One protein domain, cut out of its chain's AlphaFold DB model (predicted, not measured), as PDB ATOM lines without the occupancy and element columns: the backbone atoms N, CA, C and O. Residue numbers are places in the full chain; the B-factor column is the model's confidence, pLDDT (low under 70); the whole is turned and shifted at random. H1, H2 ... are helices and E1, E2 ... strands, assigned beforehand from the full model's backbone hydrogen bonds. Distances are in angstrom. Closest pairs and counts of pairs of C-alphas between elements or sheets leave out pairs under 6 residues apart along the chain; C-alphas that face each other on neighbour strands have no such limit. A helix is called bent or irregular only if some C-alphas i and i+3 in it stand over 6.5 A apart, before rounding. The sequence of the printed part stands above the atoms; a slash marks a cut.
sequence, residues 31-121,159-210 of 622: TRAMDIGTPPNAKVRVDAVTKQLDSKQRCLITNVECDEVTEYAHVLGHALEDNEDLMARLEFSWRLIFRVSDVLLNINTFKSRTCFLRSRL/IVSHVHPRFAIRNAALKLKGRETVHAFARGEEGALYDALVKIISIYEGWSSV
ATOM      1  N   THR A  31       0.435  30.546 -29.139       34.38
ATOM      2  CA  THR A  31      -0.971  30.529 -28.673       34.38
ATOM      3  C   THR A  31      -1.076  30.350 -27.155       34.38
ATOM      4  O   THR A  31      -1.951  30.923 -26.505       34.38
ATOM      5  N   ARG A  32      -0.119  29.624 -26.551       34.88
ATOM      6  CA  ARG A  32      -0.055  29.381 -25.098       34.88
ATOM      7  C   ARG A  32       0.102  30.670 -24.278       34.88
ATOM      8  O   ARG A  32      -0.339  30.713 -23.132       34.88
ATOM      9  N   ALA A  33       0.708  31.718 -24.841       38.22
ATOM     10  CA  ALA A  33       0.902  32.989 -24.141       38.22
ATOM     11  C   ALA A  33      -0.401  33.801 -23.993       38.22
ATOM     12  O   ALA A  33      -0.520  34.617 -23.074       38.22
ATOM     13  N   MET A  34      -1.389  33.580 -24.867       36.78
ATOM     14  CA  MET A  34      -2.661  34.306 -24.826       36.78
ATOM     15  C   MET A  34      -3.678  33.635 -23.898       36.78
ATOM     16  O   MET A  34      -4.197  34.318 -23.018       36.78
ATOM     17  N   ASP A  35      -3.877  32.317 -24.005       41.25
ATOM     18  CA  ASP A  35      -4.958  31.626 -23.277       41.25
ATOM     19  C   ASP A  35      -4.689  31.406 -21.780       41.25
ATOM     20  O   ASP A  35      -5.630  31.210 -21.013       41.25
ATOM     21  N   ILE A  36      -3.428  31.460 -21.327       42.44
ATOM     22  CA  ILE A  36      -3.073  31.137 -19.929       42.44
ATOM     23  C   ILE A  36      -2.664  32.369 -19.101       42.44
ATOM     24  O   ILE A  36      -2.522  32.264 -17.886       42.44
ATOM     25  N   GLY A  37      -2.512  33.566 -19.678       52.19
ATOM     26  CA  GLY A  37      -1.974  34.659 -18.854       52.19
ATOM     27  C   GLY A  37      -1.906  36.064 -19.421       52.19
ATOM     28  O   GLY A  37      -1.390  36.940 -18.731       52.19
ATOM     29  N   THR A  38      -2.416  36.343 -20.623       52.72
ATOM     30  CA  THR A  38      -2.493  37.740 -21.072       52.72
ATOM     31  C   THR A  38      -3.715  38.397 -20.422       52.72
ATOM     32  O   THR A  38      -4.836  37.968 -20.694       52.72
ATOM     33  N   PRO A  39      -3.558  39.438 -19.575       60.44
ATOM     34  CA  PRO A  39      -4.707  40.130 -19.004       60.44
ATOM     35  C   PRO A  39      -5.637  40.596 -20.136       60.44
ATOM     36  O   PRO A  39      -5.134  41.198 -21.090       60.44
ATOM     37  N   PRO A  40      -6.968  40.397 -20.053       60.12
ATOM     38  CA  PRO A  40      -7.896  40.770 -21.128       60.12
ATOM     39  C   PRO A  40      -7.773  42.236 -21.584       60.12
ATOM     40  O   PRO A  40      -8.068  42.583 -22.725       60.12
ATOM     41  N   ASN A  41      -7.278  43.115 -20.707       73.00
ATOM     42  CA  ASN A  41      -7.047  44.530 -20.987       73.00
ATOM     43  C   ASN A  41      -5.644  44.862 -21.537       73.00
ATOM     44  O   ASN A  41      -5.398  46.009 -21.912       73.00
ATOM     45  N   ALA A  42      -4.691  43.927 -21.559       68.25
ATOM     46  CA  ALA A  42      -3.343  44.172 -22.069       68.25
ATOM     47  C   ALA A  42      -3.379  44.468 -23.571       68.25
ATOM     48  O   ALA A  42      -2.859  45.505 -23.980       68.25
ATOM     49  N   LYS A  43      -4.097  43.644 -24.349       70.06
ATOM     50  CA  LYS A  43      -4.339  43.877 -25.780       70.06
ATOM     51  C   LYS A  43      -4.961  45.251 -26.024       70.06
ATOM     52  O   LYS A  43      -4.368  46.065 -26.713       70.06
ATOM     53  N   VAL A  44      -6.078  45.563 -25.358       77.25
ATOM     54  CA  VAL A  44      -6.788  46.850 -25.515       77.25
ATOM     55  C   VAL A  44      -5.865  48.056 -25.295       77.25
ATOM     56  O   VAL A  44      -5.984  49.068 -25.981       77.25
ATOM     57  N   ARG A  45      -4.924  47.961 -24.351       73.88
ATOM     58  CA  ARG A  45      -3.969  49.039 -24.061       73.88
ATOM     59  C   ARG A  45      -2.870  49.150 -25.104       73.88
ATOM     60  O   ARG A  45      -2.546  50.267 -25.495       73.88
ATOM     61  N   VAL A  46      -2.313  48.026 -25.555       71.75
ATOM     62  CA  VAL A  46      -1.326  48.049 -26.641       71.75
ATOM     63  C   VAL A  46      -1.983  48.543 -27.927       71.75
ATOM     64  O   VAL A  46      -1.427  49.418 -28.584       71.75
ATOM     65  N   ASP A  47      -3.210  48.111 -28.221       71.69
ATOM     66  CA  ASP A  47      -4.021  48.612 -29.332       71.69
ATOM     67  C   ASP A  47      -4.242  50.129 -29.216       71.69
ATOM     68  O   ASP A  47      -4.079  50.856 -30.189       71.69
ATOM     69  N   ALA A  48      -4.566  50.645 -28.025       78.44
ATOM     70  CA  ALA A  48      -4.778  52.079 -27.813       78.44
ATOM     71  C   ALA A  48      -3.505  52.919 -28.023       78.44
ATOM     72  O   ALA A  48      -3.586  54.019 -28.568       78.44
ATOM     73  N   VAL A  49      -2.338  52.413 -27.610       71.31
ATOM     74  CA  VAL A  49      -1.046  53.091 -27.816       71.31
ATOM     75  C   VAL A  49      -0.601  52.988 -29.277       71.31
ATOM     76  O   VAL A  49      -0.124  53.966 -29.845       71.31
ATOM     77  N   THR A  50      -0.789  51.829 -29.910       68.19
ATOM     78  CA  THR A  50      -0.395  51.598 -31.312       68.19
ATOM     79  C   THR A  50      -1.311  52.302 -32.308       68.19
ATOM     80  O   THR A  50      -0.819  52.777 -33.324       68.19
ATOM     81  N   LYS A  51      -2.592  52.521 -31.986       70.62
ATOM     82  CA  LYS A  51      -3.496  53.375 -32.782       70.62
ATOM     83  C   LYS A  51      -3.025  54.829 -32.919       70.62
ATOM     84  O   LYS A  51      -3.489  55.529 -33.811       70.62
ATOM     85  N   GLN A  52      -2.139  55.305 -32.038       66.50
ATOM     86  CA  GLN A  52      -1.535  56.640 -32.164       66.50
ATOM     87  C   GLN A  52      -0.359  56.674 -33.153       66.50
ATOM     88  O   GLN A  52       0.038  57.759 -33.567       66.50
ATOM     89  N   LEU A  53       0.219  55.516 -33.494       63.66
ATOM     90  CA  LEU A  53       1.329  55.381 -34.442       63.66
ATOM     91  C   LEU A  53       0.831  55.321 -35.884       63.66
ATOM     92  O   LEU A  53       1.378  55.986 -36.756       63.66
ATOM     93  N   ASP A  54      -0.193  54.507 -36.112       61.97
ATOM     94  CA  ASP A  54      -0.840  54.317 -37.399       61.97
ATOM     95  C   ASP A  54      -2.282  53.860 -37.132       61.97
ATOM     96  O   ASP A  54      -2.575  53.197 -36.135       61.97
ATOM     97  N   SER A  55      -3.197  54.206 -38.033       61.09
ATOM     98  CA  SER A  55      -4.568  53.687 -38.046       61.09
ATOM     99  C   SER A  55      -4.633  52.152 -38.109       61.09
ATOM    100  O   SER A  55      -5.666  51.574 -37.769       61.09
ATOM    101  N   LYS A  56      -3.532  51.502 -38.509       71.81
ATOM    102  CA  LYS A  56      -3.415  50.069 -38.785       71.81
ATOM    103  C   LYS A  56      -2.326  49.428 -37.923       71.81
ATOM    104  O   LYS A  56      -1.213  49.941 -37.828       71.81
ATOM    105  N   GLN A  57      -2.628  48.293 -37.293       70.06
ATOM    106  CA  GLN A  57      -1.626  47.511 -36.560       70.06
ATOM    107  C   GLN A  57      -0.746  46.751 -37.547       70.06
ATOM    108  O   GLN A  57      -1.260  46.126 -38.472       70.06
ATOM    109  N   ARG A  58       0.577  46.802 -37.364       73.00
ATOM    110  CA  ARG A  58       1.535  46.207 -38.304       73.00
ATOM    111  C   ARG A  58       2.611  45.399 -37.600       73.00
ATOM    112  O   ARG A  58       3.047  45.741 -36.498       73.00
ATOM    113  N   CYS A  59       3.091  44.365 -38.279       76.56
ATOM    114  CA  CYS A  59       4.274  43.630 -37.858       76.56
ATOM    115  C   CYS A  59       5.532  44.504 -38.002       76.56
ATOM    116  O   CYS A  59       5.810  45.039 -39.072       76.56
ATOM    117  N   LEU A  60       6.337  44.606 -36.938       79.50
ATOM    118  CA  LEU A  60       7.550  45.438 -36.915       79.50
ATOM    119  C   LEU A  60       8.634  44.993 -37.910       79.50
ATOM    120  O   LEU A  60       9.431  45.818 -38.367       79.50
ATOM    121  N   ILE A  61       8.683  43.691 -38.205       79.62
ATOM    122  CA  ILE A  61       9.705  43.084 -39.063       79.62
ATOM    123  C   ILE A  61       9.246  43.117 -40.522       79.62
ATOM    124  O   ILE A  61       9.949  43.671 -41.364       79.62
ATOM    125  N   THR A  62       8.056  42.585 -40.812       77.38
ATOM    126  CA  THR A  62       7.568  42.430 -42.193       77.38
ATOM    127  C   THR A  62       6.821  43.647 -42.729       77.38
ATOM    128  O   THR A  62       6.593  43.743 -43.930       77.38
ATOM    129  N   ASN A  63       6.439  44.591 -41.866       80.12
ATOM    130  CA  ASN A  63       5.617  45.755 -42.208       80.12
ATOM    131  C   ASN A  63       4.252  45.415 -42.848       80.12
ATOM    132  O   ASN A  63       3.662  46.221 -43.567       80.12
ATOM    133  N   VAL A  64       3.746  44.206 -42.593       77.38
ATOM    134  CA  VAL A  64       2.429  43.743 -43.051       77.38
ATOM    135  C   VAL A  64       1.357  44.123 -42.025       77.38
ATOM    136  O   VAL A  64       1.609  44.077 -40.818       77.38
ATOM    137  N   GLU A  65       0.178  44.516 -42.511       77.38
ATOM    138  CA  GLU A  65      -0.999  44.836 -41.697       77.38
ATOM    139  C   GLU A  65      -1.555  43.565 -41.038       77.38
ATOM    140  O   GLU A  65      -1.686  42.523 -41.679       77.38
ATOM    141  N   CYS A  66      -1.845  43.631 -39.739       69.12
ATOM    142  CA  CYS A  66      -2.377  42.514 -38.968       69.12
ATOM    143  C   CYS A  66      -3.863  42.762 -38.684       69.12
ATOM    144  O   CYS A  66      -4.194  43.493 -37.752       69.12
ATOM    145  N   ASP A  67      -4.747  42.150 -39.476       54.09
ATOM    146  CA  ASP A  67      -6.188  42.446 -39.432       54.09
ATOM    147  C   ASP A  67      -6.900  41.867 -38.189       54.09
ATOM    148  O   ASP A  67      -7.846  42.471 -37.687       54.09
ATOM    149  N   GLU A  68      -6.451  40.722 -37.647       50.56
ATOM    150  CA  GLU A  68      -7.178  40.033 -36.555       50.56
ATOM    151  C   GLU A  68      -6.291  39.413 -35.455       50.56
ATOM    152  O   GLU A  68      -6.737  39.266 -34.311       50.56
ATOM    153  N   VAL A  69      -5.025  39.089 -35.749       46.81
ATOM    154  CA  VAL A  69      -4.140  38.345 -34.834       46.81
ATOM    155  C   VAL A  69      -2.770  39.014 -34.760       46.81
ATOM    156  O   VAL A  69      -1.823  38.628 -35.436       46.81
ATOM    157  N   THR A  70      -2.637  40.034 -33.918       46.62
ATOM    158  CA  THR A  70      -1.314  40.408 -33.414       46.62
ATOM    159  C   THR A  70      -0.904  39.360 -32.388       46.62
ATOM    160  O   THR A  70      -1.368  39.381 -31.245       46.62
ATOM    161  N   GLU A  71      -0.041  38.433 -32.797       48.06
ATOM    162  CA  GLU A  71       0.769  37.673 -31.853       48.06
ATOM    163  C   GLU A  71       1.639  38.679 -31.097       48.06
ATOM    164  O   GLU A  71       2.636  39.201 -31.601       48.06
ATOM    165  N   TYR A  72       1.213  39.031 -29.888       52.75
ATOM    166  CA  TYR A  72       2.024  39.852 -29.014       52.75
ATOM    167  C   TYR A  72       3.185  38.997 -28.528       52.75
ATOM    168  O   TYR A  72       3.036  38.180 -27.620       52.75
ATOM    169  N   ALA A  73       4.355  39.193 -29.134       50.03
ATOM    170  CA  ALA A  73       5.593  38.679 -28.585       50.03
ATOM    171  C   ALA A  73       5.797  39.324 -27.208       50.03
ATOM    172  O   ALA A  73       6.221  40.477 -27.084       50.03
ATOM    173  N   HIS A  74       5.450  38.585 -26.157       53.78
ATOM    174  CA  HIS A  74       5.721  39.000 -24.794       53.78
ATOM    175  C   HIS A  74       7.234  39.054 -24.615       53.78
ATOM    176  O   HIS A  74       7.918  38.036 -24.554       53.78
ATOM    177  N   VAL A  75       7.773  40.269 -24.536       53.62
ATOM    178  CA  VAL A  75       9.211  40.498 -24.314       53.62
ATOM    179  C   VAL A  75       9.644  39.966 -22.938       53.62
ATOM    180  O   VAL A  75      10.813  39.659 -22.699       53.62
ATOM    181  N   LEU A  76       8.675  39.804 -22.037       52.41
ATOM    182  CA  LEU A  76       8.777  38.990 -20.840       52.41
ATOM    183  C   LEU A  76       7.978  37.704 -21.068       52.41
ATOM    184  O   LEU A  76       6.808  37.638 -20.706       52.41
ATOM    185  N   GLY A  77       8.593  36.674 -21.659       51.53
ATOM    186  CA  GLY A  77       8.047  35.323 -21.506       51.53
ATOM    187  C   GLY A  77       7.835  35.067 -20.014       51.53
ATOM    188  O   GLY A  77       8.694  35.481 -19.225       51.53
ATOM    189  N   HIS A  78       6.689  34.479 -19.636       49.28
ATOM    190  CA  HIS A  78       6.371  34.161 -18.243       49.28
ATOM    191  C   HIS A  78       7.623  33.566 -17.610       49.28
ATOM    192  O   HIS A  78       8.111  32.520 -18.045       49.28
ATOM    193  N   ALA A  79       8.207  34.290 -16.654       50.94
ATOM    194  CA  ALA A  79       9.259  33.707 -15.861       50.94
ATOM    195  C   ALA A  79       8.578  32.520 -15.176       50.94
ATOM    196  O   ALA A  79       7.566  32.716 -14.503       50.94
ATOM    197  N   LEU A  80       9.040  31.300 -15.462       52.34
ATOM    198  CA  LEU A  80       8.597  30.114 -14.732       52.34
ATOM    199  C   LEU A  80       8.667  30.443 -13.233       52.34
ATOM    200  O   LEU A  80       9.522  31.241 -12.837       52.34
ATOM    201  N   GLU A  81       7.750  29.885 -12.441       49.34
ATOM    202  CA  GLU A  81       7.521  30.201 -11.016       49.34
ATOM    203  C   GLU A  81       8.821  30.297 -10.184       49.34
ATOM    204  O   GLU A  81       8.906  31.065  -9.231       49.34
ATOM    205  N   ASP A  82       9.894  29.647 -10.633       54.81
ATOM    206  CA  ASP A  82      11.249  29.710 -10.082       54.81
ATOM    207  C   ASP A  82      11.988  31.065 -10.220       54.81
ATOM    208  O   ASP A  82      13.130  31.181  -9.776       54.81
ATOM    209  N   ASN A  83      11.400  32.106 -10.829       74.44
ATOM    210  CA  ASN A  83      12.086  33.386 -11.087       74.44
ATOM    211  C   ASN A  83      11.464  34.624 -10.414       74.44
ATOM    212  O   ASN A  83      11.762  35.755 -10.814       74.44
ATOM    213  N   GLU A  84      10.641  34.446  -9.377       82.25
ATOM    214  CA  GLU A  84      10.113  35.574  -8.590       82.25
ATOM    215  C   GLU A  84      11.226  36.479  -8.040       82.25
ATOM    216  O   GLU A  84      11.101  37.703  -8.055       82.25
ATOM    217  N   ASP A  85      12.354  35.895  -7.616       86.81
ATOM    218  CA  ASP A  85      13.502  36.663  -7.126       86.81
ATOM    219  C   ASP A  85      14.123  37.543  -8.211       86.81
ATOM    220  O   ASP A  85      14.375  38.727  -7.990       86.81
ATOM    221  N   LEU A  86      14.309  36.997  -9.413       87.56
ATOM    222  CA  LEU A  86      14.831  37.761 -10.539       87.56
ATOM    223  C   LEU A  86      13.887  38.903 -10.910       87.56
ATOM    224  O   LEU A  86      14.350  40.013 -11.162       87.56
ATOM    225  N   MET A  87      12.576  38.657 -10.943       86.31
ATOM    226  CA  MET A  87      11.607  39.711 -11.242       86.31
ATOM    227  C   MET A  87      11.638  40.814 -10.185       86.31
ATOM    228  O   MET A  87      11.711  41.985 -10.553       86.31
ATOM    229  N   ALA A  88      11.719  40.461  -8.900       87.25
ATOM    230  CA  ALA A  88      11.880  41.427  -7.818       87.25
ATOM    231  C   ALA A  88      13.159  42.276  -7.980       87.25
ATOM    232  O   ALA A  88      13.106  43.502  -7.859       87.25
ATOM    233  N   ARG A  89      14.298  41.658  -8.326       90.00
ATOM    234  CA  ARG A  89      15.568  42.369  -8.590       90.00
ATOM    235  C   ARG A  89      15.481  43.301  -9.792       90.00
ATOM    236  O   ARG A  89      15.955  44.437  -9.725       90.00
ATOM    237  N   LEU A  90      14.845  42.858 -10.875       90.00
ATOM    238  CA  LEU A  90      14.631  43.681 -12.064       90.00
ATOM    239  C   LEU A  90      13.733  44.881 -11.750       90.00
ATOM    240  O   LEU A  90      14.080  46.008 -12.094       90.00
ATOM    241  N   GLU A  91      12.617  44.671 -11.054       88.25
ATOM    242  CA  GLU A  91      11.701  45.740 -10.647       88.25
ATOM    243  C   GLU A  91      12.382  46.770  -9.742       88.25
ATOM    244  O   GLU A  91      12.257  47.980  -9.978       88.25
ATOM    245  N   PHE A  92      13.160  46.297  -8.764       90.12
ATOM    246  CA  PHE A  92      13.968  47.144  -7.894       90.12
ATOM    247  C   PHE A  92      14.986  47.964  -8.697       90.12
ATOM    248  O   PHE A  92      15.019  49.194  -8.596       90.12
ATOM    249  N   SER A  93      15.753  47.312  -9.575       90.44
ATOM    250  CA  SER A  93      16.754  47.950 -10.444       90.44
ATOM    251  C   SER A  93      16.146  48.986 -11.384       90.44
ATOM    252  O   SER A  93      16.722  50.041 -11.656       90.44
ATOM    253  N   TRP A  94      14.934  48.722 -11.859       91.00
ATOM    254  CA  TRP A  94      14.171  49.620 -12.716       91.00
ATOM    255  C   TRP A  94      13.495  50.760 -11.949       91.00
ATOM    256  O   TRP A  94      12.888  51.640 -12.578       91.00
ATOM    257  N   ARG A  95      13.632  50.777 -10.615       88.25
ATOM    258  CA  ARG A  95      12.986  51.715  -9.692       88.25
ATOM    259  C   ARG A  95      11.472  51.762  -9.898       88.25
ATOM    260  O   ARG A  95      10.859  52.827  -9.803       88.25
ATOM    261  N   LEU A  96      10.869  50.619 -10.223       79.69
ATOM    262  CA  LEU A  96       9.421  50.500 -10.283       79.69
ATOM    263  C   LEU A  96       8.911  50.499  -8.840       79.69
ATOM    264  O   LEU A  96       9.154  49.575  -8.072       79.69
ATOM    265  N   ILE A  97       8.263  51.594  -8.432       65.81
ATOM    266  CA  ILE A  97       7.695  51.702  -7.088       65.81
ATOM    267  C   ILE A  97       6.562  50.680  -6.991       65.81
ATOM    268  O   ILE A  97       5.522  50.863  -7.623       65.81
ATOM    269  N   PHE A  98       6.749  49.649  -6.165       56.50
ATOM    270  CA  PHE A  98       5.706  48.696  -5.790       56.50
ATOM    271  C   PHE A  98       4.475  49.469  -5.293       56.50
ATOM    272  O   PHE A  98       4.455  50.006  -4.180       56.50
ATOM    273  N   ARG A  99       3.438  49.578  -6.120       49.31
ATOM    274  CA  ARG A  99       2.069  49.798  -5.654       49.31
ATOM    275  C   ARG A  99       1.363  48.471  -5.876       49.31
ATOM    276  O   ARG A  99       0.978  48.137  -6.989       49.31
ATOM    277  N   VAL A 100       1.348  47.690  -4.798       45.66
ATOM    278  CA  VAL A 100       0.765  46.352  -4.686       45.66
ATOM    279  C   VAL A 100      -0.639  46.341  -5.297       45.66
ATOM    280  O   VAL A 100      -1.404  47.273  -5.055       45.66
ATOM    281  N   SER A 101      -0.932  45.260  -6.031       44.09
ATOM    282  CA  SER A 101      -2.188  44.796  -6.659       44.09
ATOM    283  C   SER A 101      -2.389  44.966  -8.174       44.09
ATOM    284  O   SER A 101      -3.175  44.210  -8.725       44.09
ATOM    285  N   ASP A 102      -1.597  45.777  -8.888       46.56
ATOM    286  CA  ASP A 102      -1.779  45.980 -10.343       46.56
ATOM    287  C   ASP A 102      -0.468  45.870 -11.148       46.56
ATOM    288  O   ASP A 102      -0.246  46.592 -12.118       46.56
ATOM    289  N   VAL A 103       0.449  44.976 -10.773       49.72
ATOM    290  CA  VAL A 103       1.758  44.839 -11.455       49.72
ATOM    291  C   VAL A 103       1.596  44.397 -12.923       49.72
ATOM    292  O   VAL A 103       2.275  44.926 -13.800       49.72
ATOM    293  N   LEU A 104       0.588  43.577 -13.245       48.50
ATOM    294  CA  LEU A 104       0.191  43.313 -14.641       48.50
ATOM    295  C   LEU A 104      -0.695  44.428 -15.245       48.50
ATOM    296  O   LEU A 104      -0.849  44.538 -16.467       48.50
ATOM    297  N   LEU A 105      -1.273  45.298 -14.408       46.97
ATOM    298  CA  LEU A 105      -2.208  46.346 -14.817       46.97
ATOM    299  C   LEU A 105      -1.592  47.751 -14.954       46.97
ATOM    300  O   LEU A 105      -2.234  48.587 -15.571       46.97
ATOM    301  N   ASN A 106      -0.390  48.050 -14.463       41.84
ATOM    302  CA  ASN A 106       0.130  49.428 -14.512       41.84
ATOM    303  C   ASN A 106       1.581  49.591 -14.991       41.84
ATOM    304  O   ASN A 106       2.011  50.716 -15.234       41.84
ATOM    305  N   ILE A 107       2.337  48.511 -15.219       50.09
ATOM    306  CA  ILE A 107       3.698  48.638 -15.780       50.09
ATOM    307  C   ILE A 107       3.672  49.160 -17.232       50.09
ATOM    308  O   ILE A 107       4.578  49.887 -17.640       50.09
ATOM    309  N   ASN A 108       2.592  48.910 -17.982       46.59
ATOM    310  CA  ASN A 108       2.415  49.447 -19.339       46.59
ATOM    311  C   ASN A 108       1.833  50.875 -19.387       46.59
ATOM    312  O   ASN A 108       1.722  51.447 -20.466       46.59
ATOM    313  N   THR A 109       1.479  51.476 -18.246       42.66
ATOM    314  CA  THR A 109       0.966  52.857 -18.144       42.66
ATOM    315  C   THR A 109       1.985  53.781 -17.474       42.66
ATOM    316  O   THR A 109       1.641  54.682 -16.707       42.66
ATOM    317  N   PHE A 110       3.270  53.616 -17.805       42.41
ATOM    318  CA  PHE A 110       4.234  54.702 -17.628       42.41
ATOM    319  C   PHE A 110       3.691  55.916 -18.394       42.41
ATOM    320  O   PHE A 110       3.415  55.808 -19.586       42.41
ATOM    321  N   LYS A 111       3.450  57.038 -17.697       41.59
ATOM    322  CA  LYS A 111       2.835  58.259 -18.248       41.59
ATOM    323  C   LYS A 111       3.431  58.575 -19.622       41.59
ATOM    324  O   LYS A 111       4.571  59.022 -19.723       41.59
ATOM    325  N   SER A 112       2.619  58.303 -20.638       40.53
ATOM    326  CA  SER A 112       2.876  58.398 -22.069       40.53
ATOM    327  C   SER A 112       3.398  59.781 -22.471       40.53
ATOM    328  O   SER A 112       2.655  60.639 -22.943       40.53
ATOM    329  N   ARG A 113       4.704  60.001 -22.332       46.56
ATOM    330  CA  ARG A 113       5.443  60.567 -23.455       46.56
ATOM    331  C   ARG A 113       5.761  59.363 -24.320       46.56
ATOM    332  O   ARG A 113       6.437  58.451 -23.857       46.56
ATOM    333  N   THR A 114       5.163  59.310 -25.500       52.75
ATOM    334  CA  THR A 114       5.352  58.263 -26.501       52.75
ATOM    335  C   THR A 114       6.823  58.224 -26.918       52.75
ATOM    336  O   THR A 114       7.246  58.842 -27.889       52.75
ATOM    337  N   CYS A 115       7.651  57.550 -26.121       61.44
ATOM    338  CA  CYS A 115       9.056  57.340 -26.426       61.44
ATOM    339  C   CYS A 115       9.139  56.203 -27.437       61.44
ATOM    340  O   CYS A 115       9.233  55.034 -27.068       61.44
ATOM    341  N   PHE A 116       9.060  56.552 -28.716       75.94
ATOM    342  CA  PHE A 116       9.338  55.615 -29.791       75.94
ATOM    343  C   PHE A 116      10.837  55.409 -29.906       75.94
ATOM    344  O   PHE A 116      11.614  56.365 -29.951       75.94
ATOM    345  N   LEU A 117      11.242  54.145 -29.931       84.12
ATOM    346  CA  LEU A 117      12.644  53.774 -29.943       84.12
ATOM    347  C   LEU A 117      13.008  53.225 -31.299       84.12
ATOM    348  O   LEU A 117      12.305  52.396 -31.868       84.12
ATOM    349  N   ARG A 118      14.135  53.722 -31.789       87.62
ATOM    350  CA  ARG A 118      14.780  53.270 -33.004       87.62
ATOM    351  C   ARG A 118      15.735  52.141 -32.639       87.62
ATOM    352  O   ARG A 118      16.682  52.359 -31.889       87.62
ATOM    353  N   SER A 119      15.466  50.956 -33.164       89.12
ATOM    354  CA  SER A 119      16.251  49.747 -32.938       89.12
ATOM    355  C   SER A 119      16.858  49.271 -34.250       89.12
ATOM    356  O   SER A 119      16.184  49.227 -35.280       89.12
ATOM    357  N   ARG A 120      18.133  48.887 -34.207       90.25
ATOM    358  CA  ARG A 120      18.813  48.216 -35.316       90.25
ATOM    359  C   ARG A 120      18.678  46.705 -35.139       90.25
ATOM    360  O   ARG A 120      18.865  46.205 -34.030       90.25
ATOM    361  N   LEU A 121      18.347  45.998 -36.216       91.12
ATOM    362  CA  LEU A 121      18.369  44.539 -36.230       91.12
ATOM    363  C   LEU A 121      19.828  44.058 -36.195       91.12
ATOM    364  O   LEU A 121      20.656  44.547 -36.960       91.12
ATOM    365  N   ILE A 159      14.030  49.757 -37.087       88.69
ATOM    366  CA  ILE A 159      12.704  49.416 -36.578       88.69
ATOM    367  C   ILE A 159      12.310  50.459 -35.541       88.69
ATOM    368  O   ILE A 159      13.065  50.729 -34.607       88.69
ATOM    369  N   VAL A 160      11.110  51.015 -35.673       85.25
ATOM    370  CA  VAL A 160      10.526  51.877 -34.648       85.25
ATOM    371  C   VAL A 160       9.601  51.032 -33.784       85.25
ATOM    372  O   VAL A 160       8.618  50.491 -34.275       85.25
ATOM    373  N   SER A 161       9.923  50.895 -32.501       83.25
ATOM    374  CA  SER A 161       9.146  50.091 -31.559       83.25
ATOM    375  C   SER A 161       8.664  50.919 -30.372       83.25
ATOM    376  O   SER A 161       9.330  51.853 -29.923       83.25
ATOM    377  N   HIS A 162       7.496  50.547 -29.848       81.00
ATOM    378  CA  HIS A 162       6.960  51.051 -28.584       81.00
ATOM    379  C   HIS A 162       7.471  50.247 -27.373       81.00
ATOM    380  O   HIS A 162       7.156  50.574 -26.228       81.00
ATOM    381  N   VAL A 163       8.242  49.177 -27.606       83.12
ATOM    382  CA  VAL A 163       8.821  48.353 -26.543       83.12
ATOM    383  C   VAL A 163       9.840  49.179 -25.766       83.12
ATOM    384  O   VAL A 163      10.851  49.618 -26.311       83.12
ATOM    385  N   HIS A 164       9.597  49.355 -24.469       84.94
ATOM    386  CA  HIS A 164      10.498  50.092 -23.587       84.94
ATOM    387  C   HIS A 164      11.917  49.470 -23.583       84.94
ATOM    388  O   HIS A 164      12.028  48.237 -23.540       84.94
ATOM    389  N   PRO A 165      13.017  50.260 -23.527       89.06
ATOM    390  CA  PRO A 165      14.375  49.742 -23.726       89.06
ATOM    391  C   PRO A 165      14.754  48.674 -22.703       89.06
ATOM    392  O   PRO A 165      15.500  47.757 -23.010       89.06
ATOM    393  N   ARG A 166      14.212  48.761 -21.482       91.25
ATOM    394  CA  ARG A 166      14.452  47.779 -20.413       91.25
ATOM    395  C   ARG A 166      14.035  46.364 -20.804       91.25
ATOM    396  O   ARG A 166      14.771  45.419 -20.534       91.25
ATOM    397  N   PHE A 167      12.885  46.223 -21.462       88.94
ATOM    398  CA  PHE A 167      12.417  44.920 -21.919       88.94
ATOM    399  C   PHE A 167      13.273  44.422 -23.084       88.94
ATOM    400  O   PHE A 167      13.690  43.267 -23.077       88.94
ATOM    401  N   ALA A 168      13.606  45.307 -24.031       88.69
ATOM    402  CA  ALA A 168      14.486  44.973 -25.148       88.69
ATOM    403  C   ALA A 168      15.879  44.515 -24.671       88.69
ATOM    404  O   ALA A 168      16.340  43.459 -25.092       88.69
ATOM    405  N   ILE A 169      16.500  45.249 -23.739       91.75
ATOM    406  CA  ILE A 169      17.806  44.926 -23.141       91.75
ATOM    407  C   ILE A 169      17.753  43.583 -22.415       91.75
ATOM    408  O   ILE A 169      18.607  42.738 -22.656       91.75
ATOM    409  N   ARG A 170      16.735  43.344 -21.576       91.06
ATOM    410  CA  ARG A 170      16.574  42.054 -20.887       91.06
ATOM    411  C   ARG A 170      16.469  40.902 -21.883       91.06
ATOM    412  O   ARG A 170      17.163  39.904 -21.732       91.06
ATOM    413  N   ASN A 171      15.593  41.021 -22.880       89.00
ATOM    414  CA  ASN A 171      15.388  39.959 -23.862       89.00
ATOM    415  C   ASN A 171      16.648  39.714 -24.707       89.00
ATOM    416  O   ASN A 171      17.000  38.565 -24.950       89.00
ATOM    417  N   ALA A 172      17.350  40.776 -25.109       90.50
ATOM    418  CA  ALA A 172      18.622  40.669 -25.812       90.50
ATOM    419  C   ALA A 172      19.681  39.969 -24.946       90.50
ATOM    420  O   ALA A 172      20.256  38.978 -25.379       90.50
ATOM    421  N   ALA A 173      19.873  40.398 -23.697       92.88
ATOM    422  CA  ALA A 173      20.845  39.794 -22.786       92.88
ATOM    423  C   ALA A 173      20.567  38.306 -22.510       92.88
ATOM    424  O   ALA A 173      21.493  37.505 -22.448       92.88
ATOM    425  N   LEU A 174      19.294  37.908 -22.405       89.12
ATOM    426  CA  LEU A 174      18.920  36.499 -22.248       89.12
ATOM    427  C   LEU A 174      19.293  35.633 -23.460       89.12
ATOM    428  O   LEU A 174      19.554  34.444 -23.277       89.12
ATOM    429  N   LYS A 175      19.315  36.211 -24.667       88.44
ATOM    430  CA  LYS A 175      19.761  35.543 -25.901       88.44
ATOM    431  C   LYS A 175      21.282  35.569 -26.068       88.44
ATOM    432  O   LYS A 175      21.826  34.705 -26.738       88.44
ATOM    433  N   LEU A 176      21.959  36.522 -25.429       92.00
ATOM    434  CA  LEU A 176      23.415  36.693 -25.437       92.00
ATOM    435  C   LEU A 176      24.109  35.949 -24.279       92.00
ATOM    436  O   LEU A 176      25.159  36.368 -23.797       92.00
ATOM    437  N   LYS A 177      23.514  34.865 -23.768       86.62
ATOM    438  CA  LYS A 177      24.132  34.090 -22.687       86.62
ATOM    439  C   LYS A 177      25.379  33.378 -23.219       86.62
ATOM    440  O   LYS A 177      25.272  32.465 -24.033       86.62
ATOM    441  N   GLY A 178      26.548  33.789 -22.730       87.56
ATOM    442  CA  GLY A 178      27.845  33.190 -23.052       87.56
ATOM    443  C   GLY A 178      28.689  34.030 -24.011       87.56
ATOM    444  O   GLY A 178      28.180  34.706 -24.896       87.56
ATOM    445  N   ARG A 179      30.014  33.975 -23.850       85.81
ATOM    446  CA  ARG A 179      30.946  34.748 -24.686       85.81
ATOM    447  C   ARG A 179      30.887  34.332 -26.162       85.81
ATOM    448  O   ARG A 179      30.973  35.182 -27.041       85.81
ATOM    449  N   GLU A 180      30.685  33.041 -26.428       88.50
ATOM    450  CA  GLU A 180      30.581  32.505 -27.791       88.50
ATOM    451  C   GLU A 180      29.385  33.084 -28.554       88.50
ATOM    452  O   GLU A 180      29.525  33.434 -29.722       88.50
ATOM    453  N   THR A 181      28.234  33.274 -27.896       88.12
ATOM    454  CA  THR A 181      27.056  33.860 -28.555       88.12
ATOM    455  C   THR A 181      27.283  35.333 -28.885       88.12
ATOM    456  O   THR A 181      26.917  35.775 -29.969       88.12
ATOM    457  N   VAL A 182      27.963  36.088 -28.016       91.12
ATOM    458  CA  VAL A 182      28.344  37.481 -28.308       91.12
ATOM    459  C   VAL A 182      29.260  37.562 -29.526       91.12
ATOM    460  O   VAL A 182      28.987  38.359 -30.420       91.12
ATOM    461  N   HIS A 183      30.303  36.726 -29.595       88.94
ATOM    462  CA  HIS A 183      31.172  36.677 -30.775       88.94
ATOM    463  C   HIS A 183      30.394  36.268 -32.029       88.94
ATOM    464  O   HIS A 183      30.569  36.892 -33.070       88.94
ATOM    465  N   ALA A 184      29.486  35.295 -31.929       86.62
ATOM    466  CA  ALA A 184      28.635  34.876 -33.038       86.62
ATOM    467  C   ALA A 184      27.782  36.044 -33.578       86.62
ATOM    468  O   ALA A 184      27.804  36.328 -34.775       86.62
ATOM    469  N   PHE A 185      27.096  36.791 -32.703       88.00
ATOM    470  CA  PHE A 185      26.323  37.983 -33.090       88.00
ATOM    471  C   PHE A 185      27.196  39.140 -33.597       88.00
ATOM    472  O   PHE A 185      26.753  39.920 -34.439       88.00
ATOM    473  N   ALA A 186      28.430  39.260 -33.107       88.38
ATOM    474  CA  ALA A 186      29.404  40.238 -33.579       88.38
ATOM    475  C   ALA A 186      30.133  39.802 -34.866       88.38
ATOM    476  O   ALA A 186      31.043  40.495 -35.309       88.38
ATOM    477  N   ARG A 187      29.735  38.673 -35.477       85.00
ATOM    478  CA  ARG A 187      30.372  38.088 -36.673       85.00
ATOM    479  C   ARG A 187      31.866  37.787 -36.476       85.00
ATOM    480  O   ARG A 187      32.642  37.840 -37.417       85.00
ATOM    481  N   GLY A 188      32.267  37.476 -35.245       77.44
ATOM    482  CA  GLY A 188      33.652  37.191 -34.871       77.44
ATOM    483  C   GLY A 188      34.539  38.426 -34.680       77.44
ATOM    484  O   GLY A 188      35.655  38.274 -34.198       77.44
ATOM    485  N   GLU A 189      34.055  39.633 -34.985       78.50
ATOM    486  CA  GLU A 189      34.847  40.862 -34.907       78.50
ATOM    487  C   GLU A 189      34.680  41.557 -33.548       78.50
ATOM    488  O   GLU A 189      33.569  41.883 -33.117       78.50
ATOM    489  N   GLU A 190      35.796  41.826 -32.865       85.06
ATOM    490  CA  GLU A 190      35.814  42.711 -31.699       85.06
ATOM    491  C   GLU A 190      35.787  44.169 -32.184       85.06
ATOM    492  O   GLU A 190      36.750  44.686 -32.746       85.06
ATOM    493  N   GLY A 191      34.646  44.832 -32.009       92.00
ATOM    494  CA  GLY A 191      34.439  46.215 -32.426       92.00
ATOM    495  C   GLY A 191      33.196  46.828 -31.786       92.00
ATOM    496  O   GLY A 191      32.630  46.286 -30.838       92.00
ATOM    497  N   ALA A 192      32.708  47.941 -32.342       91.06
ATOM    498  CA  ALA A 192      31.615  48.710 -31.739       91.06
ATOM    499  C   ALA A 192      30.327  47.894 -31.492       91.06
ATOM    500  O   ALA A 192      29.600  48.158 -30.532       91.06
ATOM    501  N   LEU A 193      30.031  46.902 -32.345       90.56
ATOM    502  CA  LEU A 193      28.893  46.002 -32.149       90.56
ATOM    503  C   LEU A 193      29.129  45.043 -30.976       90.56
ATOM    504  O   LEU A 193      28.260  44.928 -30.115       90.56
ATOM    505  N   TYR A 194      30.295  44.397 -30.921       93.75
ATOM    506  CA  TYR A 194      30.682  43.525 -29.812       93.75
ATOM    507  C   TYR A 194      30.602  44.272 -28.474       93.75
ATOM    508  O   TYR A 194      29.914  43.821 -27.558       93.75
ATOM    509  N   ASP A 195      31.182  45.472 -28.399       94.56
ATOM    510  CA  ASP A 195      31.152  46.313 -27.197       94.56
ATOM    511  C   ASP A 195      29.723  46.667 -26.775       94.56
ATOM    512  O   ASP A 195      29.384  46.650 -25.587       94.56
ATOM    513  N   ALA A 196      28.846  46.958 -27.740       94.06
ATOM    514  CA  ALA A 196      27.439  47.225 -27.467       94.06
ATOM    515  C   ALA A 196      26.715  45.989 -26.906       94.06
ATOM    516  O   ALA A 196      25.924  46.122 -25.968       94.06
ATOM    517  N   LEU A 197      26.993  44.792 -27.432       94.50
ATOM    518  CA  LEU A 197      26.412  43.534 -26.953       94.50
ATOM    519  C   LEU A 197      26.925  43.169 -25.551       94.50
ATOM    520  O   LEU A 197      26.121  42.846 -24.675       94.50
ATOM    521  N   VAL A 198      28.229  43.313 -25.292       94.88
ATOM    522  CA  VAL A 198      28.821  43.144 -23.951       94.88
ATOM    523  C   VAL A 198      28.203  44.129 -22.962       94.88
ATOM    524  O   VAL A 198      27.848  43.761 -21.841       94.88
ATOM    525  N   LYS A 199      27.985  45.380 -23.380       96.00
ATOM    526  CA  LYS A 199      27.322  46.389 -22.550       96.00
ATOM    527  C   LYS A 199      25.871  46.021 -22.234       96.00
ATOM    528  O   LYS A 199      25.429  46.252 -21.113       96.00
ATOM    529  N   ILE A 200      25.133  45.434 -23.179       95.25
ATOM    530  CA  ILE A 200      23.772  44.921 -22.941       95.25
ATOM    531  C   ILE A 200      23.783  43.832 -21.862       95.25
ATOM    532  O   ILE A 200      22.960  43.894 -20.946       95.25
ATOM    533  N   ILE A 201      24.723  42.881 -21.935       95.44
ATOM    534  CA  ILE A 201      24.891  41.838 -20.911       95.44
ATOM    535  C   ILE A 201      25.211  42.474 -19.561       95.44
ATOM    536  O   ILE A 201      24.494  42.226 -18.600       95.44
ATOM    537  N   SER A 202      26.214  43.352 -19.504       95.75
ATOM    538  CA  SER A 202      26.640  44.012 -18.266       95.75
ATOM    539  C   SER A 202      25.505  44.801 -17.600       95.75
ATOM    540  O   SER A 202      25.327  44.734 -16.383       95.75
ATOM    541  N   ILE A 203      24.680  45.503 -18.387       95.56
ATOM    542  CA  ILE A 203      23.494  46.203 -17.875       95.56
ATOM    543  C   ILE A 203      22.492  45.211 -17.274       95.56
ATOM    544  O   ILE A 203      21.963  45.457 -16.191       95.56
ATOM    545  N   TYR A 204      22.208  44.108 -17.969       95.00
ATOM    546  CA  TYR A 204      21.269  43.099 -17.486       95.00
ATOM    547  C   TYR A 204      21.782  42.378 -16.237       95.00
ATOM    548  O   TYR A 204      21.028  42.237 -15.275       95.00
ATOM    549  N   GLU A 205      23.056  41.984 -16.218       94.00
ATOM    550  CA  GLU A 205      23.713  41.391 -15.054       94.00
ATOM    551  C   GLU A 205      23.610  42.331 -13.861       94.00
ATOM    552  O   GLU A 205      23.080  41.926 -12.828       94.00
ATOM    553  N   GLY A 206      23.952  43.608 -14.056       95.62
ATOM    554  CA  GLY A 206      23.809  44.649 -13.046       95.62
ATOM    555  C   GLY A 206      22.375  44.848 -12.549       95.62
ATOM    556  O   GLY A 206      22.201  45.219 -11.397       95.62
ATOM    557  N   TRP A 207      21.343  44.581 -13.360       95.31
ATOM    558  CA  TRP A 207      19.946  44.577 -12.895       95.31
ATOM    559  C   TRP A 207      19.551  43.287 -12.164       95.31
ATOM    560  O   TRP A 207      18.687  43.300 -11.291       95.31
ATOM    561  N   SER A 208      20.145  42.157 -12.544       93.69
ATOM    562  CA  SER A 208      19.835  40.833 -11.993       93.69
ATOM    563  C   SER A 208      20.627  40.488 -10.727       93.69
ATOM    564  O   SER A 208      20.242  39.583  -9.987       93.69
ATOM    565  N   SER A 209      21.718  41.206 -10.456       94.06
ATOM    566  CA  SER A 209      22.611  40.978  -9.318       94.06
ATOM    567  C   SER A 209      22.384  41.947  -8.159       94.06
ATOM    568  O   SER A 209      23.155  41.927  -7.207       94.06
ATOM    569  N   VAL A 210      21.381  42.828  -8.236       94.19
ATOM    570  CA  VAL A 210      21.135  43.791  -7.158       94.19
ATOM    571  C   VAL A 210      20.619  43.074  -5.920       94.19
ATOM    572  O   VAL A 210      19.605  42.377  -5.982       94.19
TER     573      VAL A 210
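AT A GLANCE: This is residues 31 to 121 and 159 to 210 of the 622 residues of the protein "Predicted protein" of Laccaria bicolor (strain S238N-H82 / ATCC MYA-4686) (UniProt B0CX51). The last helix, H7, makes one side of the domain: H5 crosses its middle part, H6 packs on its earlier residues and H3 meets its last ones. On the far side of H5, H2 and H4 run nearly parallel without clearly touching, short H1 is apart from both, and the long unnamed stretch of residues 51 to 80 winds from H2 to H3. The printed part has 143 residues with seven named helices and two named strands, in the order H1 H2 H3 H4 E1 E2 H5 H6 H7; E1 and E2 form a small antiparallel sheet, and the class is mostly helix. It is compact, with a radius of gyration of the C-alphas of 16.7 A and spans of 42 by 38 by 32 A.

HOW THE PARTS SIT: H1, residues 32 to 35, touches no helix. H2, residues 40 to 50, is close to but not clearly touching H4, residues 103 to 109; their closest C-alphas, of Ala 42 and Leu 105, are 7.7 A apart, and they run the same way at a shallow tilt of 14 degrees. E1, residues 117 to 119, and E2, residues 159 to 161, are antiparallel neighbours at 143 degrees, with N 119 and O 159 at 2.8 A and N 161 and O 117 at 2.9 A, within hydrogen-bond range. The hub is H7, residues 192 to 208, which touches three helices; the helix packing is mostly crossed, with 0 of these 3 pairs at a shallow tilt. With residues 207 to 208 alone H7 touches H3, residues 81 to 93, about perpendicular at 74 degrees; the closest C-alphas, of Ser 93 and Trp 207, are 5.3 A apart. With residues 197 to 204 alone it touches H5, residues 165 to 175, about perpendicular at 80 degrees, the closest C-alphas, of Ala 173 and Ile 201, being 4.9 A apart. With residues 194 to 198 alone it touches H6, residues 179 to 185, opposite ways at a steep tilt of 50 degrees, the closest C-alphas, of Val 182 and Leu 197, being 6.5 A apart. Every O i to N i+4 pair is within hydrogen-bond range in H5, H6 and H7, against 6 of 7 in H2, 7 of 9 in H3 and 0 of 3 in H4, where 1 of 4 O i to N i+3 pairs is; H1 is too short for an i+4 pair.

IN THESE COORDINATES: H1 begins at C-alpha 32 (-0.055, 29.381, -25.098). H2 is 16.7 A long and only just irregular, with C-alphas 40 and 43 6.6 A apart; H3, 20.0 A, is irregular at C-alphas 82 and 85, 7.9 A apart, and H4, 10.5 A, at C-alphas 105 and 108, 7.2 A apart. H5 is 15.3 A long, H6 10.1 A, and H7 24.3 A, ending at C-alpha 208 (19.835, 40.833, -11.993).

THE WHOLE: The C-alphas farthest apart, of Ser 101 and Glu 189, are 46.7 A apart. Residues 122 to 158 are not printed, and C-alphas 121 and 159 are 7.5 A apart across this cut. The link from H2 to H3 is long, 30 residues. The mean pLDDT of the printed part is 73.3, and 52 residues are under 70, among them residues 31 to 40, 66 to 82 and 97 to 115.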